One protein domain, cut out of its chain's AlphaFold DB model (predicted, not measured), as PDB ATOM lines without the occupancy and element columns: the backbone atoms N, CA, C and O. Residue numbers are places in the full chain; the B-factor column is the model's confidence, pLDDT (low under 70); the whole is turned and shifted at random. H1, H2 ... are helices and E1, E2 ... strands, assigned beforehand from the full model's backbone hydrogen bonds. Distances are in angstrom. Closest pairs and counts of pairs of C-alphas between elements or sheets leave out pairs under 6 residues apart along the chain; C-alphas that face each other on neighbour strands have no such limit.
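This is residues 4 to 96 of the 143 residues of the protein "Prophage Pi3 protein" of Eubacterium siraeum CAG:80 (UniProt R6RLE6). A small antiparallel sheet, in order E1 E2 E3 E4, is covered on one face by two helices, H1 by E3 and E4 and H2 over E1, making two layers. Parts of two long loops, residues 43 to 58 and 70 to 90, extend to one end. The 93 printed residues run H1 E1 H2 E2 E3 E4, mixed in class with under half in named elements; the whole is compact, radius of gyration of the C-alphas 13.1 A, spanning 35 by 25 by 23 A.

E1, residues 21 to 25, neighbours E2, residues 59 to 62, with N 59 and O 25 within hydrogen-bond range at 2.8 A. E2 and E3, residues 65 to 69, form a hairpin, N 67 and O 60 at 2.8 A. E3 and E4, residues 91 to 95, form another, N 66 and O 94 at 2.8 A; E2 E3 E4 is a meander, each strand the antiparallel neighbour of the one before. H1, residues 4 to 13, touches H2, residues 33 to 42, closest at the C-alphas of Tyr 4 and Ser 40, 5.1 A. In both, every O i to N i+4 pair is within hydrogen-bond range.

H1, 14.4 A long, begins at C-alpha 4 (5.754, -32.801, 5.087); H2 measures 14.5 A. E4 ends at C-alpha 95 (18.456, -35.946, -10.127).

The printed part has no cut. The links H2 to E2 and E3 to E4 are long; pLDDT is under 70 in residues 44 to 52 and 74 to 88.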
ATOM      1  N   TYR A   4       6.370 -32.003   6.150       89.75
ATOM      2  CA  TYR A   4       5.754 -32.801   5.087       89.75
ATOM      3  C   TYR A   4       5.314 -31.930   3.903       89.75
ATOM      4  O   TYR A   4       5.621 -32.230   2.755       89.75
ATOM      5  N   GLU A   5       4.653 -30.807   4.170       88.31
ATOM      6  CA  GLU A   5       4.211 -29.863   3.142       88.31
ATOM      7  C   GLU A   5       5.391 -29.256   2.367       88.31
ATOM      8  O   GLU A   5       5.278 -29.064   1.156       88.31
ATOM      9  N   THR A   6       6.540 -29.024   3.020       87.69
ATOM     10  CA  THR A   6       7.763 -28.557   2.333       87.69
ATOM     11  C   THR A   6       8.283 -29.592   1.329       87.69
ATOM     12  O   THR A   6       8.696 -29.229   0.228       87.69
ATOM     13  N   VAL A   7       8.206 -30.882   1.678       91.69
ATOM     14  CA  VAL A   7       8.585 -31.991   0.792       91.69
ATOM     15  C   VAL A   7       7.632 -32.050  -0.394       91.69
ATOM     16  O   VAL A   7       8.080 -32.055  -1.534       91.69
ATOM     17  N   ILE A   8       6.319 -32.038  -0.139       93.25
ATOM     18  CA  ILE A   8       5.300 -32.077  -1.197       93.25
ATOM     19  C   ILE A   8       5.468 -30.911  -2.168       93.25
ATOM     20  O   ILE A   8       5.397 -31.110  -3.379       93.25
ATOM     21  N   LYS A   9       5.734 -29.705  -1.655       90.12
ATOM     22  CA  LYS A   9       6.013 -28.541  -2.492       90.12
ATOM     23  C   LYS A   9       7.230 -28.781  -3.396       90.12
ATOM     24  O   LYS A   9       7.100 -28.639  -4.609       90.12
ATOM     25  N   CYS A  10       8.364 -29.196  -2.825       91.31
ATOM     26  CA  CYS A  10       9.594 -29.448  -3.583       91.31
ATOM     27  C   CYS A  10       9.408 -30.542  -4.651       91.31
ATOM     28  O   CYS A  10       9.864 -30.390  -5.784       91.31
ATOM     29  N   LEU A  11       8.697 -31.625  -4.321       93.12
ATOM     30  CA  LEU A  11       8.372 -32.688  -5.277       93.12
ATOM     31  C   LEU A  11       7.528 -32.152  -6.439       93.12
ATOM     32  O   LEU A  11       7.905 -32.328  -7.598       93.12
ATOM     33  N   ASN A  12       6.449 -31.422  -6.140       92.38
ATOM     34  CA  ASN A  12       5.553 -30.862  -7.154       92.38
ATOM     35  C   ASN A  12       6.272 -29.881  -8.094       92.38
ATOM     36  O   ASN A  12       6.059 -29.923  -9.306       92.38
ATOM     37  N   GLU A  13       7.153 -29.027  -7.561       91.75
ATOM     38  CA  GLU A  13       7.982 -28.105  -8.356       91.75
ATOM     39  C   GLU A  13       8.898 -28.844  -9.342       91.75
ATOM     40  O   GLU A  13       9.174 -28.341 -10.433       91.75
ATOM     41  N   ASN A  14       9.302 -30.068  -8.998       91.81
ATOM     42  CA  ASN A  14      10.142 -30.934  -9.822       91.81
ATOM     43  C   ASN A  14       9.356 -32.029 -10.565       91.81
ATOM     44  O   ASN A  14       9.966 -32.938 -11.122       91.81
ATOM     45  N   LYS A  15       8.021 -31.913 -10.647       94.31
ATOM     46  CA  LYS A  15       7.115 -32.844 -11.356       94.31
ATOM     47  C   LYS A  15       7.110 -34.276 -10.803       94.31
ATOM     48  O   LYS A  15       6.802 -35.208 -11.543       94.31
ATOM     49  N   HIS A  16       7.409 -34.424  -9.518       94.06
ATOM     50  CA  HIS A  16       7.317 -35.679  -8.775       94.06
ATOM     51  C   HIS A  16       6.163 -35.626  -7.781       94.06
ATOM     52  O   HIS A  16       5.717 -34.555  -7.364       94.06
ATOM     53  N   THR A  17       5.697 -36.795  -7.373       95.44
ATOM     54  CA  THR A  17       4.694 -36.979  -6.327       95.44
ATOM     55  C   THR A  17       5.303 -37.721  -5.141       95.44
ATOM     56  O   THR A  17       6.381 -38.307  -5.227       95.44
ATOM     57  N   PHE A  18       4.616 -37.716  -3.998       95.12
ATOM     58  CA  PHE A  18       5.084 -38.473  -2.831       95.12
ATOM     59  C   PHE A  18       5.058 -39.994  -3.060       95.12
ATOM     60  O   PHE A  18       5.759 -40.728  -2.374       95.12
ATOM     61  N   GLU A  19       4.280 -40.466  -4.035       95.12
ATOM     62  CA  GLU A  19       4.212 -41.873  -4.441       95.12
ATOM     63  C   GLU A  19       5.489 -42.326  -5.167       95.12
ATOM     64  O   GLU A  19       5.810 -43.513  -5.159       95.12
ATOM     65  N   ASP A  20       6.257 -41.389  -5.733       94.94
ATOM     66  CA  ASP A  20       7.543 -41.663  -6.385       94.94
ATOM     67  C   ASP A  20       8.688 -41.895  -5.378       94.94
ATOM     68  O   ASP A  20       9.795 -42.281  -5.770       94.94
ATOM     69  N   VAL A  21       8.440 -41.666  -4.080       95.50
ATOM     70  CA  VAL A  21       9.409 -41.875  -2.997       95.50
ATOM     71  C   VAL A  21       9.575 -43.369  -2.714       95.50
ATOM     72  O   VAL A  21       8.629 -44.068  -2.363       95.50
ATOM     73  N   ILE A  22      10.815 -43.849  -2.808       96.00
ATOM     74  CA  ILE A  22      11.190 -45.242  -2.546       96.00
ATOM     75  C   ILE A  22      11.535 -45.438  -1.070       96.00
ATOM     76  O   ILE A  22      11.126 -46.431  -0.467       96.00
ATOM     77  N   TRP A  23      12.303 -44.519  -0.481       95.69
ATOM     78  CA  TRP A  23      12.678 -44.597   0.930       95.69
ATOM     79  C   TRP A  23      13.086 -43.237   1.507       95.69
ATOM     80  O   TRP A  23      13.413 -42.294   0.787       95.69
ATOM     81  N   ILE A  24      13.054 -43.146   2.837       95.56
ATOM     82  CA  ILE A  24      13.414 -41.953   3.611       95.56
ATOM     83  C   ILE A  24      14.332 -42.387   4.748       95.56
ATOM     84  O   ILE A  24      14.118 -43.452   5.325       95.56
ATOM     85  N   GLY A  25      15.346 -41.600   5.087       92.88
ATOM     86  CA  GLY A  25      16.267 -41.933   6.172       92.88
ATOM     87  C   GLY A  25      17.566 -41.159   6.059       92.88
ATOM     88  O   GLY A  25      17.540 -39.981   5.735       92.88
ATOM     89  N   ASN A  26      18.686 -41.823   6.305       91.19
ATOM     90  CA  ASN A  26      20.025 -41.279   6.093       91.19
ATOM     91  C   ASN A  26      20.928 -42.337   5.433       91.19
ATOM     92  O   ASN A  26      20.463 -43.388   4.993       91.19
ATOM     93  N   LEU A  27      22.236 -42.080   5.371       85.81
ATOM     94  CA  LEU A  27      23.204 -43.013   4.778       85.81
ATOM     95  C   LEU A  27      23.381 -44.328   5.565       85.81
ATOM     96  O   LEU A  27      24.044 -45.238   5.071       85.81
ATOM     97  N   GLN A  28      22.841 -44.432   6.782       89.62
ATOM     98  CA  GLN A  28      23.027 -45.580   7.675       89.62
ATOM     99  C   GLN A  28      21.763 -46.427   7.849       89.62
ATOM    100  O   GLN A  28      21.870 -47.642   8.015       89.62
ATOM    101  N   PHE A  29      20.575 -45.820   7.835       89.19
ATOM    102  CA  PHE A  29      19.310 -46.526   8.025       89.19
ATOM    103  C   PHE A  29      18.135 -45.833   7.330       89.19
ATOM    104  O   PHE A  29      18.133 -44.626   7.092       89.19
ATOM    105  N   SER A  30      17.093 -46.618   7.057       92.31
ATOM    106  CA  SER A  30      15.802 -46.138   6.564       92.31
ATOM    107  C   SER A  30      14.781 -46.011   7.692       92.31
ATOM    108  O   SER A  30      14.749 -46.818   8.623       92.31
ATOM    109  N   ILE A  31      13.881 -45.046   7.555       91.94
ATOM    110  CA  ILE A  31      12.713 -44.826   8.399       91.94
ATOM    111  C   ILE A  31      11.478 -45.285   7.609       91.94
ATOM    112  O   ILE A  31      11.367 -44.964   6.423       91.94
ATOM    113  N   PRO A  32      10.521 -46.003   8.227       96.06
ATOM    114  CA  PRO A  32       9.253 -46.307   7.572       96.06
ATOM    115  C   PRO A  32       8.566 -45.028   7.079       96.06
ATOM    116  O   PRO A  32       8.428 -44.067   7.838       96.06
ATOM    117  N   ILE A  33       8.111 -45.022   5.823       93.38
ATOM    118  CA  ILE A  33       7.531 -43.831   5.181       93.38
ATOM    119  C   ILE A  33       6.361 -43.276   6.005       93.38
ATOM    120  O   ILE A  33       6.328 -42.087   6.304       93.38
ATOM    121  N   GLU A  34       5.445 -44.133   6.458       94.38
ATOM    122  CA  GLU A  34       4.295 -43.724   7.278       94.38
ATOM    123  C   GLU A  34       4.707 -43.059   8.602       94.38
ATOM    124  O   GLU A  34       4.080 -42.090   9.048       94.38
ATOM    125  N   ASN A  35       5.798 -43.538   9.209       91.94
ATOM    126  CA  ASN A  35       6.352 -42.948  10.423       91.94
ATOM    127  C   ASN A  35       6.907 -41.547  10.137       91.94
ATOM    128  O   ASN A  35       6.588 -40.599  10.856       91.94
ATOM    129  N   PHE A  36       7.663 -41.386   9.044       93.12
ATOM    130  CA  PHE A  36       8.128 -40.069   8.609       93.12
ATOM    131  C   PHE A  36       6.957 -39.115   8.357       93.12
ATOM    132  O   PHE A  36       6.971 -37.999   8.870       93.12
ATOM    133  N   VAL A  37       5.921 -39.539   7.625       92.44
ATOM    134  CA  VAL A  37       4.736 -38.708   7.328       92.44
ATOM    135  C   VAL A  37       4.047 -38.243   8.611       92.44
ATOM    136  O   VAL A  37       3.667 -37.079   8.723       92.44
ATOM    137  N   THR A  38       3.905 -39.130   9.594       91.69
ATOM    138  CA  THR A  38       3.270 -38.800  10.875       91.69
ATOM    139  C   THR A  38       4.084 -37.761  11.646       91.69
ATOM    140  O   THR A  38       3.547 -36.722  12.029       91.69
ATOM    141  N   LEU A  39       5.386 -38.003  11.820       89.94
ATOM    142  CA  LEU A  39       6.275 -37.119  12.581       89.94
ATOM    143  C   LEU A  39       6.476 -35.764  11.887       89.94
ATOM    144  O   LEU A  39       6.416 -34.718  12.528       89.94
ATOM    145  N   SER A  40       6.650 -35.756  10.565       87.75
ATOM    146  CA  SER A  40       6.856 -34.532   9.778       87.75
ATOM    147  C   SER A  40       5.633 -33.609   9.758       87.75
ATOM    148  O   SER A  40       5.798 -32.389   9.721       87.75
ATOM    149  N   LYS A  41       4.415 -34.155   9.847       87.31
ATOM    150  CA  LYS A  41       3.180 -33.368  10.012       87.31
ATOM    151  C   LYS A  41       3.030 -32.769  11.412       87.31
ATOM    152  O   LYS A  41       2.405 -31.724  11.550       87.31
ATOM    153  N   GLN A  42       3.587 -33.420  12.433       84.81
ATOM    154  CA  GLN A  42       3.571 -32.942  13.823       84.81
ATOM    155  C   GLN A  42       4.635 -31.876  14.100       84.81
ATOM    156  O   GLN A  42       4.505 -31.116  15.057       84.81
ATOM    157  N   LEU A  43       5.669 -31.793  13.258       76.19
ATOM    158  CA  LEU A  43       6.711 -30.766  13.308       76.19
ATOM    159  C   LEU A  43       6.191 -29.410  12.798       76.19
ATOM    160  O   LEU A  43       6.697 -28.840  11.835       76.19
ATOM    161  N   SER A  44       5.161 -28.880  13.449       67.56
ATOM    162  CA  SER A  44       4.761 -27.481  13.332       67.56
ATOM    163  C   SER A  44       4.166 -27.018  14.655       67.56
ATOM    164  O   SER A  44       3.152 -27.563  15.087       67.56
ATOM    165  N   ASP A  45       4.759 -25.999  15.270       57.97
ATOM    166  CA  ASP A  45       4.192 -25.320  16.437       57.97
ATOM    167  C   ASP A  45       3.670 -23.951  15.991       57.97
ATOM    168  O   ASP A  45       4.419 -23.132  15.457       57.97
ATOM    169  N   ASN A  46       2.362 -23.715  16.129       57.94
ATOM    170  CA  ASN A  46       1.703 -22.473  15.700       57.94
ATOM    171  C   ASN A  46       2.012 -22.060  14.243       57.94
ATOM    172  O   ASN A  46       2.172 -20.880  13.929       57.94
ATOM    173  N   GLY A  47       2.120 -23.043  13.339       56.03
ATOM    174  CA  GLY A  47       2.423 -22.821  11.919       56.03
ATOM    175  C   GLY A  47       3.900 -22.559  11.604       56.03
ATOM    176  O   GLY A  47       4.219 -22.314  10.437       56.03
ATOM    177  N   ARG A  48       4.786 -22.643  12.608       59.38
ATOM    178  CA  ARG A  48       6.238 -22.449  12.492       59.38
ATOM    179  C   ARG A  48       6.976 -23.784  12.588       59.38
ATOM    180  O   ARG A  48       6.627 -24.642  13.398       59.38
ATOM    181  N   PHE A  49       8.000 -23.939  11.757       67.62
ATOM    182  CA  PHE A  49       8.899 -25.089  11.744       67.62
ATOM    183  C   PHE A  49      10.291 -24.627  12.185       67.62
ATOM    184  O   PHE A  49      10.874 -23.759  11.542       67.62
ATOM    185  N   ASP A  50      10.796 -25.178  13.290       68.94
ATOM    186  CA  ASP A  50      12.147 -24.905  13.792       68.94
ATOM    187  C   ASP A  50      13.147 -25.822  13.073       68.94
ATOM    188  O   ASP A  50      13.362 -26.974  13.465       68.94
ATOM    189  N   TYR A  51      13.712 -25.324  11.972       69.88
ATOM    190  CA  TYR A  51      14.662 -26.066  11.144       69.88
ATOM    191  C   TYR A  51      15.989 -26.342  11.860       69.88
ATOM    192  O   TYR A  51      16.664 -27.308  11.506       69.88
ATOM    193  N   ASP A  52      16.341 -25.575  12.899       69.44
ATOM    194  CA  ASP A  52      17.569 -25.797  13.672       69.44
ATOM    195  C   ASP A  52      17.523 -27.116  14.456       69.44
ATOM    196  O   ASP A  52      18.561 -27.680  14.808       69.44
ATOM    197  N   ARG A  53      16.318 -27.648  14.699       73.56
ATOM    198  CA  ARG A  53      16.099 -28.938  15.373       73.56
ATOM    199  C   ARG A  53      15.945 -30.115  14.412       73.56
ATOM    200  O   ARG A  53      15.776 -31.246  14.871       73.56
ATOM    201  N   LEU A  54      15.966 -29.877  13.102       80.06
ATOM    202  CA  LEU A  54      15.847 -30.938  12.110       80.06
ATOM    203  C   LEU A  54      17.175 -31.687  11.955       80.06
ATOM    204  O   LEU A  54      18.246 -31.087  11.880       80.06
ATOM    205  N   SER A  55      17.101 -33.013  11.833       84.06
ATOM    206  CA  SER A  55      18.268 -33.816  11.468       84.06
ATOM    207  C   SER A  55      18.703 -33.484  10.037       84.06
ATOM    208  O   SER A  55      17.975 -33.751   9.081       84.06
ATOM    209  N   LYS A  56      19.887 -32.878   9.892       84.50
ATOM    210  CA  LYS A  56      20.414 -32.370   8.609       84.50
ATOM    211  C   LYS A  56      20.868 -33.472   7.644       84.50
ATOM    212  O   LYS A  56      21.098 -33.202   6.472       84.50
ATOM    213  N   ASP A  57      21.012 -34.698   8.135       88.00
ATOM    214  CA  ASP A  57      21.402 -35.883   7.368       88.00
ATOM    215  C   ASP A  57      20.207 -36.644   6.770       88.00
ATOM    216  O   ASP A  57      20.405 -37.679   6.132       88.00
ATOM    217  N   ILE A  58      18.976 -36.149   6.968       91.44
ATOM    218  CA  ILE A  58      17.788 -36.733   6.349       91.44
ATOM    219  C   ILE A  58      17.856 -36.573   4.831       91.44
ATOM    220  O   ILE A  58      18.035 -35.472   4.304       91.44
ATOM    221  N   ILE A  59      17.619 -37.685   4.144       93.88
ATOM    222  CA  ILE A  59      17.446 -37.765   2.702       93.88
ATOM    223  C   ILE A  59      16.127 -38.444   2.352       93.88
ATOM    224  O   ILE A  59      15.656 -39.353   3.045       93.88
ATOM    225  N   ILE A  60      15.530 -37.981   1.258       95.44
ATOM    226  CA  ILE A  60      14.304 -38.535   0.678       95.44
ATOM    227  C   ILE A  60      14.663 -39.000  -0.721       95.44
ATOM    228  O   ILE A  60      15.032 -38.184  -1.559       95.44
ATOM    229  N   VAL A  61      14.584 -40.301  -0.970       94.62
ATOM    230  CA  VAL A  61      15.046 -40.898  -2.223       94.62
ATOM    231  C   VAL A  61      13.851 -41.407  -3.011       94.62
ATOM    232  O   VAL A  61      13.084 -42.240  -2.528       94.62
ATOM    233  N   GLY A  62      13.707 -40.897  -4.230       93.75
ATOM    234  CA  GLY A  62      12.772 -41.390  -5.229       93.75
ATOM    235  C   GLY A  62      13.454 -42.264  -6.274       93.75
ATOM    236  O   GLY A  62      14.609 -42.666  -6.131       93.75
ATOM    237  N   LYS A  63      12.724 -42.582  -7.343       87.00
ATOM    238  CA  LYS A  63      13.193 -43.491  -8.398       87.00
ATOM    239  C   LYS A  63      14.381 -42.964  -9.204       87.00
ATOM    240  O   LYS A  63      15.275 -43.735  -9.533       87.00
ATOM    241  N   ASP A  64      14.373 -41.681  -9.527       90.00
ATOM    242  CA  ASP A  64      15.359 -40.996 -10.372       90.00
ATOM    243  C   ASP A  64      15.853 -39.681  -9.744       90.00
ATOM    244  O   ASP A  64      16.553 -38.888 -10.381       90.00
ATOM    245  N   PHE A  65      15.526 -39.458  -8.471       93.38
ATOM    246  CA  PHE A  65      15.894 -38.261  -7.730       93.38
ATOM    247  C   PHE A  65      16.159 -38.560  -6.259       93.38
ATOM    248  O   PHE A  65      15.761 -39.594  -5.719       93.38
ATOM    249  N   TRP A  66      16.776 -37.601  -5.586       95.00
ATOM    250  CA  TRP A  66      16.743 -37.517  -4.141       95.00
ATOM    251  C   TRP A  66      16.735 -36.061  -3.673       95.00
ATOM    252  O   TRP A  66      17.115 -35.144  -4.405       95.00
ATOM    253  N   LEU A  67      16.272 -35.858  -2.446       93.94
ATOM    254  CA  LEU A  67      16.273 -34.580  -1.750       93.94
ATOM    255  C   LEU A  67      17.243 -34.657  -0.575       93.94
ATOM    256  O   LEU A  67      17.246 -35.640   0.167       93.94
ATOM    257  N   GLU A  68      18.018 -33.598  -0.386       93.12
ATOM    258  CA  GLU A  68      18.845 -33.362   0.800       93.12
ATOM    259  C   GLU A  68      18.451 -32.028   1.432       93.12
ATOM    260  O   GLU A  68      17.967 -31.130   0.737       93.12
ATOM    261  N   ILE A  69      18.696 -31.862   2.731       88.88
ATOM    262  CA  ILE A  69      18.583 -30.544   3.358       88.88
ATOM    263  C   ILE A  69      19.640 -29.605   2.774       88.88
ATOM    264  O   ILE A  69      20.803 -29.972   2.604       88.88
ATOM    265  N   ASN A  70      19.233 -28.376   2.465       86.38
ATOM    266  CA  ASN A  70      20.121 -27.350   1.949       86.38
ATOM    267  C   ASN A  70      21.219 -27.036   2.976       86.38
ATOM    268  O   ASN A  70      20.909 -26.519   4.052       86.38
ATOM    269  N   PRO A  71      22.503 -27.291   2.659       79.62
ATOM    270  CA  PRO A  71      23.594 -27.093   3.611       79.62
ATOM    271  C   PRO A  71      23.785 -25.619   3.976       79.62
ATOM    272  O   PRO A  71      24.385 -25.313   4.999       79.62
ATOM    273  N   PHE A  72      23.263 -24.698   3.159       74.62
ATOM    274  CA  PHE A  72      23.370 -23.266   3.397       74.62
ATOM    275  C   PHE A  72      22.207 -22.686   4.206       74.62
ATOM    276  O   PHE A  72      22.199 -21.481   4.441       74.62
ATOM    277  N   ILE A  73      21.238 -23.505   4.639       73.38
ATOM    278  CA  ILE A  73      20.043 -23.024   5.350       73.38
ATOM    279  C   ILE A  73      20.393 -22.226   6.618       73.38
ATOM    280  O   ILE A  73      19.764 -21.217   6.913       73.38
ATOM    281  N   GLU A  74      21.465 -22.615   7.310       64.94
ATOM    282  CA  GLU A  74      21.977 -21.945   8.514       64.94
ATOM    283  C   GLU A  74      22.595 -20.559   8.244       64.94
ATOM    284  O   GLU A  74      22.704 -19.741   9.153       64.94
ATOM    285  N   TYR A  75      22.963 -20.271   6.989       63.56
ATOM    286  CA  TYR A  75      23.504 -18.980   6.549       63.56
ATOM    287  C   TYR A  75      22.429 -18.046   5.992       63.56
ATOM    288  O   TYR A  75      22.771 -17.028   5.387       63.56
ATOM    289  N   TYR A  76      21.147 -18.344   6.211       61.91
ATOM    290  CA  TYR A  76      20.053 -17.393   6.017       61.91
ATOM    291  C   TYR A  76      19.671 -16.747   7.368       61.91
ATOM    292  O   TYR A  76      18.624 -17.066   7.926       61.91
ATOM    293  N   PRO A  77      20.482 -15.810   7.917       48.75
ATOM    294  CA  PRO A  77      20.194 -15.121   9.179       48.75
ATOM    295  C   PRO A  77      19.040 -14.108   9.073       48.75
ATOM    296  O   PRO A  77      18.703 -13.463  10.061       48.75
ATOM    297  N   TYR A  78      18.453 -13.952   7.882       49.19
ATOM    298  CA  TYR A  78      17.380 -13.006   7.570       49.19
ATOM    299  C   TYR A  78      16.203 -13.686   6.878       49.19
ATOM    300  O   TYR A  78      15.595 -13.108   5.980       49.19
ATOM    301  N   LEU A  79      15.860 -14.906   7.282       52.16
ATOM    302  CA  LEU A  79      14.459 -15.268   7.155       52.16
ATOM    303  C   LEU A  79      13.733 -14.371   8.144       52.16
ATOM    304  O   LEU A  79      13.810 -14.578   9.357       52.16
ATOM    305  N   ASP A  80      13.134 -13.300   7.621       52.41
ATOM    306  CA  ASP A  80      12.160 -12.530   8.370       52.41
ATOM    307  C   ASP A  80      11.256 -13.562   9.072       52.41
ATOM    308  O   ASP A  80      10.750 -14.471   8.412       52.41
ATOM    309  N   PRO A  81      11.067 -13.506  10.400       50.38
ATOM    310  CA  PRO A  81      10.152 -14.410  11.093       50.38
ATOM    311  C   PRO A  81       8.703 -14.344  10.563       50.38
ATOM    312  O   PRO A  81       7.856 -15.113  11.036       50.38
ATOM    313  N   PHE A  82       8.413 -13.424   9.635       52.59
ATOM    314  CA  PHE A  82       7.182 -13.296   8.860       52.59
ATOM    315  C   PHE A  82       7.270 -13.802   7.405       52.59
ATOM    316  O   PHE A  82       6.218 -13.908   6.771       52.59
ATOM    317  N   GLU A  83       8.451 -14.147   6.873       56.00
ATOM    318  CA  GLU A  83       8.562 -14.792   5.557       56.00
ATOM    319  C   GLU A  83       7.944 -16.196   5.635       56.00
ATOM    320  O   GLU A  83       8.316 -17.018   6.486       56.00
ATOM    321  N   PRO A  84       6.955 -16.497   4.783       52.97
ATOM    322  CA  PRO A  84       6.343 -17.805   4.780       52.97
ATOM    323  C   PRO A  84       7.390 -18.847   4.378       52.97
ATOM    324  O   PRO A  84       8.119 -18.685   3.406       52.97
ATOM    325  N   LEU A  85       7.403 -19.979   5.092       54.16
ATOM    326  CA  LEU A  85       8.263 -21.140   4.807       54.16
ATOM    327  C   LEU A  85       8.206 -21.599   3.333       54.16
ATOM    328  O   LEU A  85       9.058 -22.370   2.906       54.16
ATOM    329  N   SER A  86       7.198 -21.163   2.563       54.00
ATOM    330  CA  SER A  86       7.131 -21.343   1.116       54.00
ATOM    331  C   SER A  86       8.364 -20.807   0.391       54.00
ATOM    332  O   SER A  86       8.731 -21.395  -0.617       54.00
ATOM    333  N   ASP A  87       9.016 -19.761   0.881       55.44
ATOM    334  CA  ASP A  87      10.127 -19.124   0.162       55.44
ATOM    335  C   ASP A  87      11.497 -19.661   0.609       55.44
ATOM    336  O   ASP A  87      12.538 -19.355   0.027       55.44
ATOM    337  N   ILE A  88      11.493 -20.561   1.596       63.44
ATOM    338  CA  ILE A  88      12.687 -21.237   2.081       63.44
ATOM    339  C   ILE A  88      13.022 -22.395   1.151       63.44
ATOM    340  O   ILE A  88      12.317 -23.405   1.089       63.44
ATOM    341  N   ASN A  89      14.167 -22.283   0.485       73.44
ATOM    342  CA  ASN A  89      14.734 -23.348  -0.332       73.44
ATOM    343  C   ASN A  89      15.372 -24.437   0.560       73.44
ATOM    344  O   ASN A  89      16.594 -24.609   0.577       73.44
ATOM    345  N   LEU A  90      14.542 -25.105   1.374       83.69
ATOM    346  CA  LEU A  90      14.955 -26.075   2.397       83.69
ATOM    347  C   LEU A  90      15.561 -27.340   1.782       83.69
ATOM    348  O   LEU A  90      16.472 -27.920   2.363       83.69
ATOM    349  N   TRP A  91      15.057 -27.758   0.623       88.62
ATOM    350  CA  TRP A  91      15.443 -28.998  -0.037       88.62
ATOM    351  C   TRP A  91      16.293 -28.712  -1.269       88.62
ATOM    352  O   TRP A  91      15.898 -27.958  -2.155       88.62
ATOM    353  N   VAL A  92      17.445 -29.367  -1.361       90.62
ATOM    354  CA  VAL A  92      18.233 -29.432  -2.590       90.62
ATOM    355  C   VAL A  92      17.756 -30.645  -3.369       90.62
ATOM    356  O   VAL A  92      18.069 -31.784  -3.020       90.62
ATOM    357  N   TYR A  93      16.984 -30.389  -4.424       90.62
ATOM    358  CA  TYR A  93      16.587 -31.412  -5.381       90.62
ATOM    359  C   TYR A  93      17.792 -31.841  -6.221       90.62
ATOM    360  O   TYR A  93      18.479 -31.009  -6.823       90.62
ATOM    361  N   LYS A  94      18.047 -33.147  -6.272       89.00
ATOM    362  CA  LYS A  94      19.097 -33.748  -7.090       89.00
ATOM    363  C   LYS A  94      18.492 -34.856  -7.937       89.00
ATOM    364  O   LYS A  94      17.843 -35.758  -7.421       89.00
ATOM    365  N   THR A  95      18.728 -34.811  -9.240       85.00
ATOM    366  CA  THR A  95      18.456 -35.946 -10.127       85.00
ATOM    367  C   THR A  95      19.631 -36.902 -10.102       85.00
ATOM    368  O   THR A  95      20.784 -36.464 -10.010       85.00
ATOM    369  N   GLN A  96      19.371 -38.192 -10.302       71.94
ATOM    370  CA  GLN A  96      20.419 -39.089 -10.768       71.94
ATOM    371  C   GLN A  96      21.030 -38.469 -12.037       71.94
ATOM    372  O   GLN A  96      20.286 -38.133 -12.963       71.94
TER     373      GLN A  96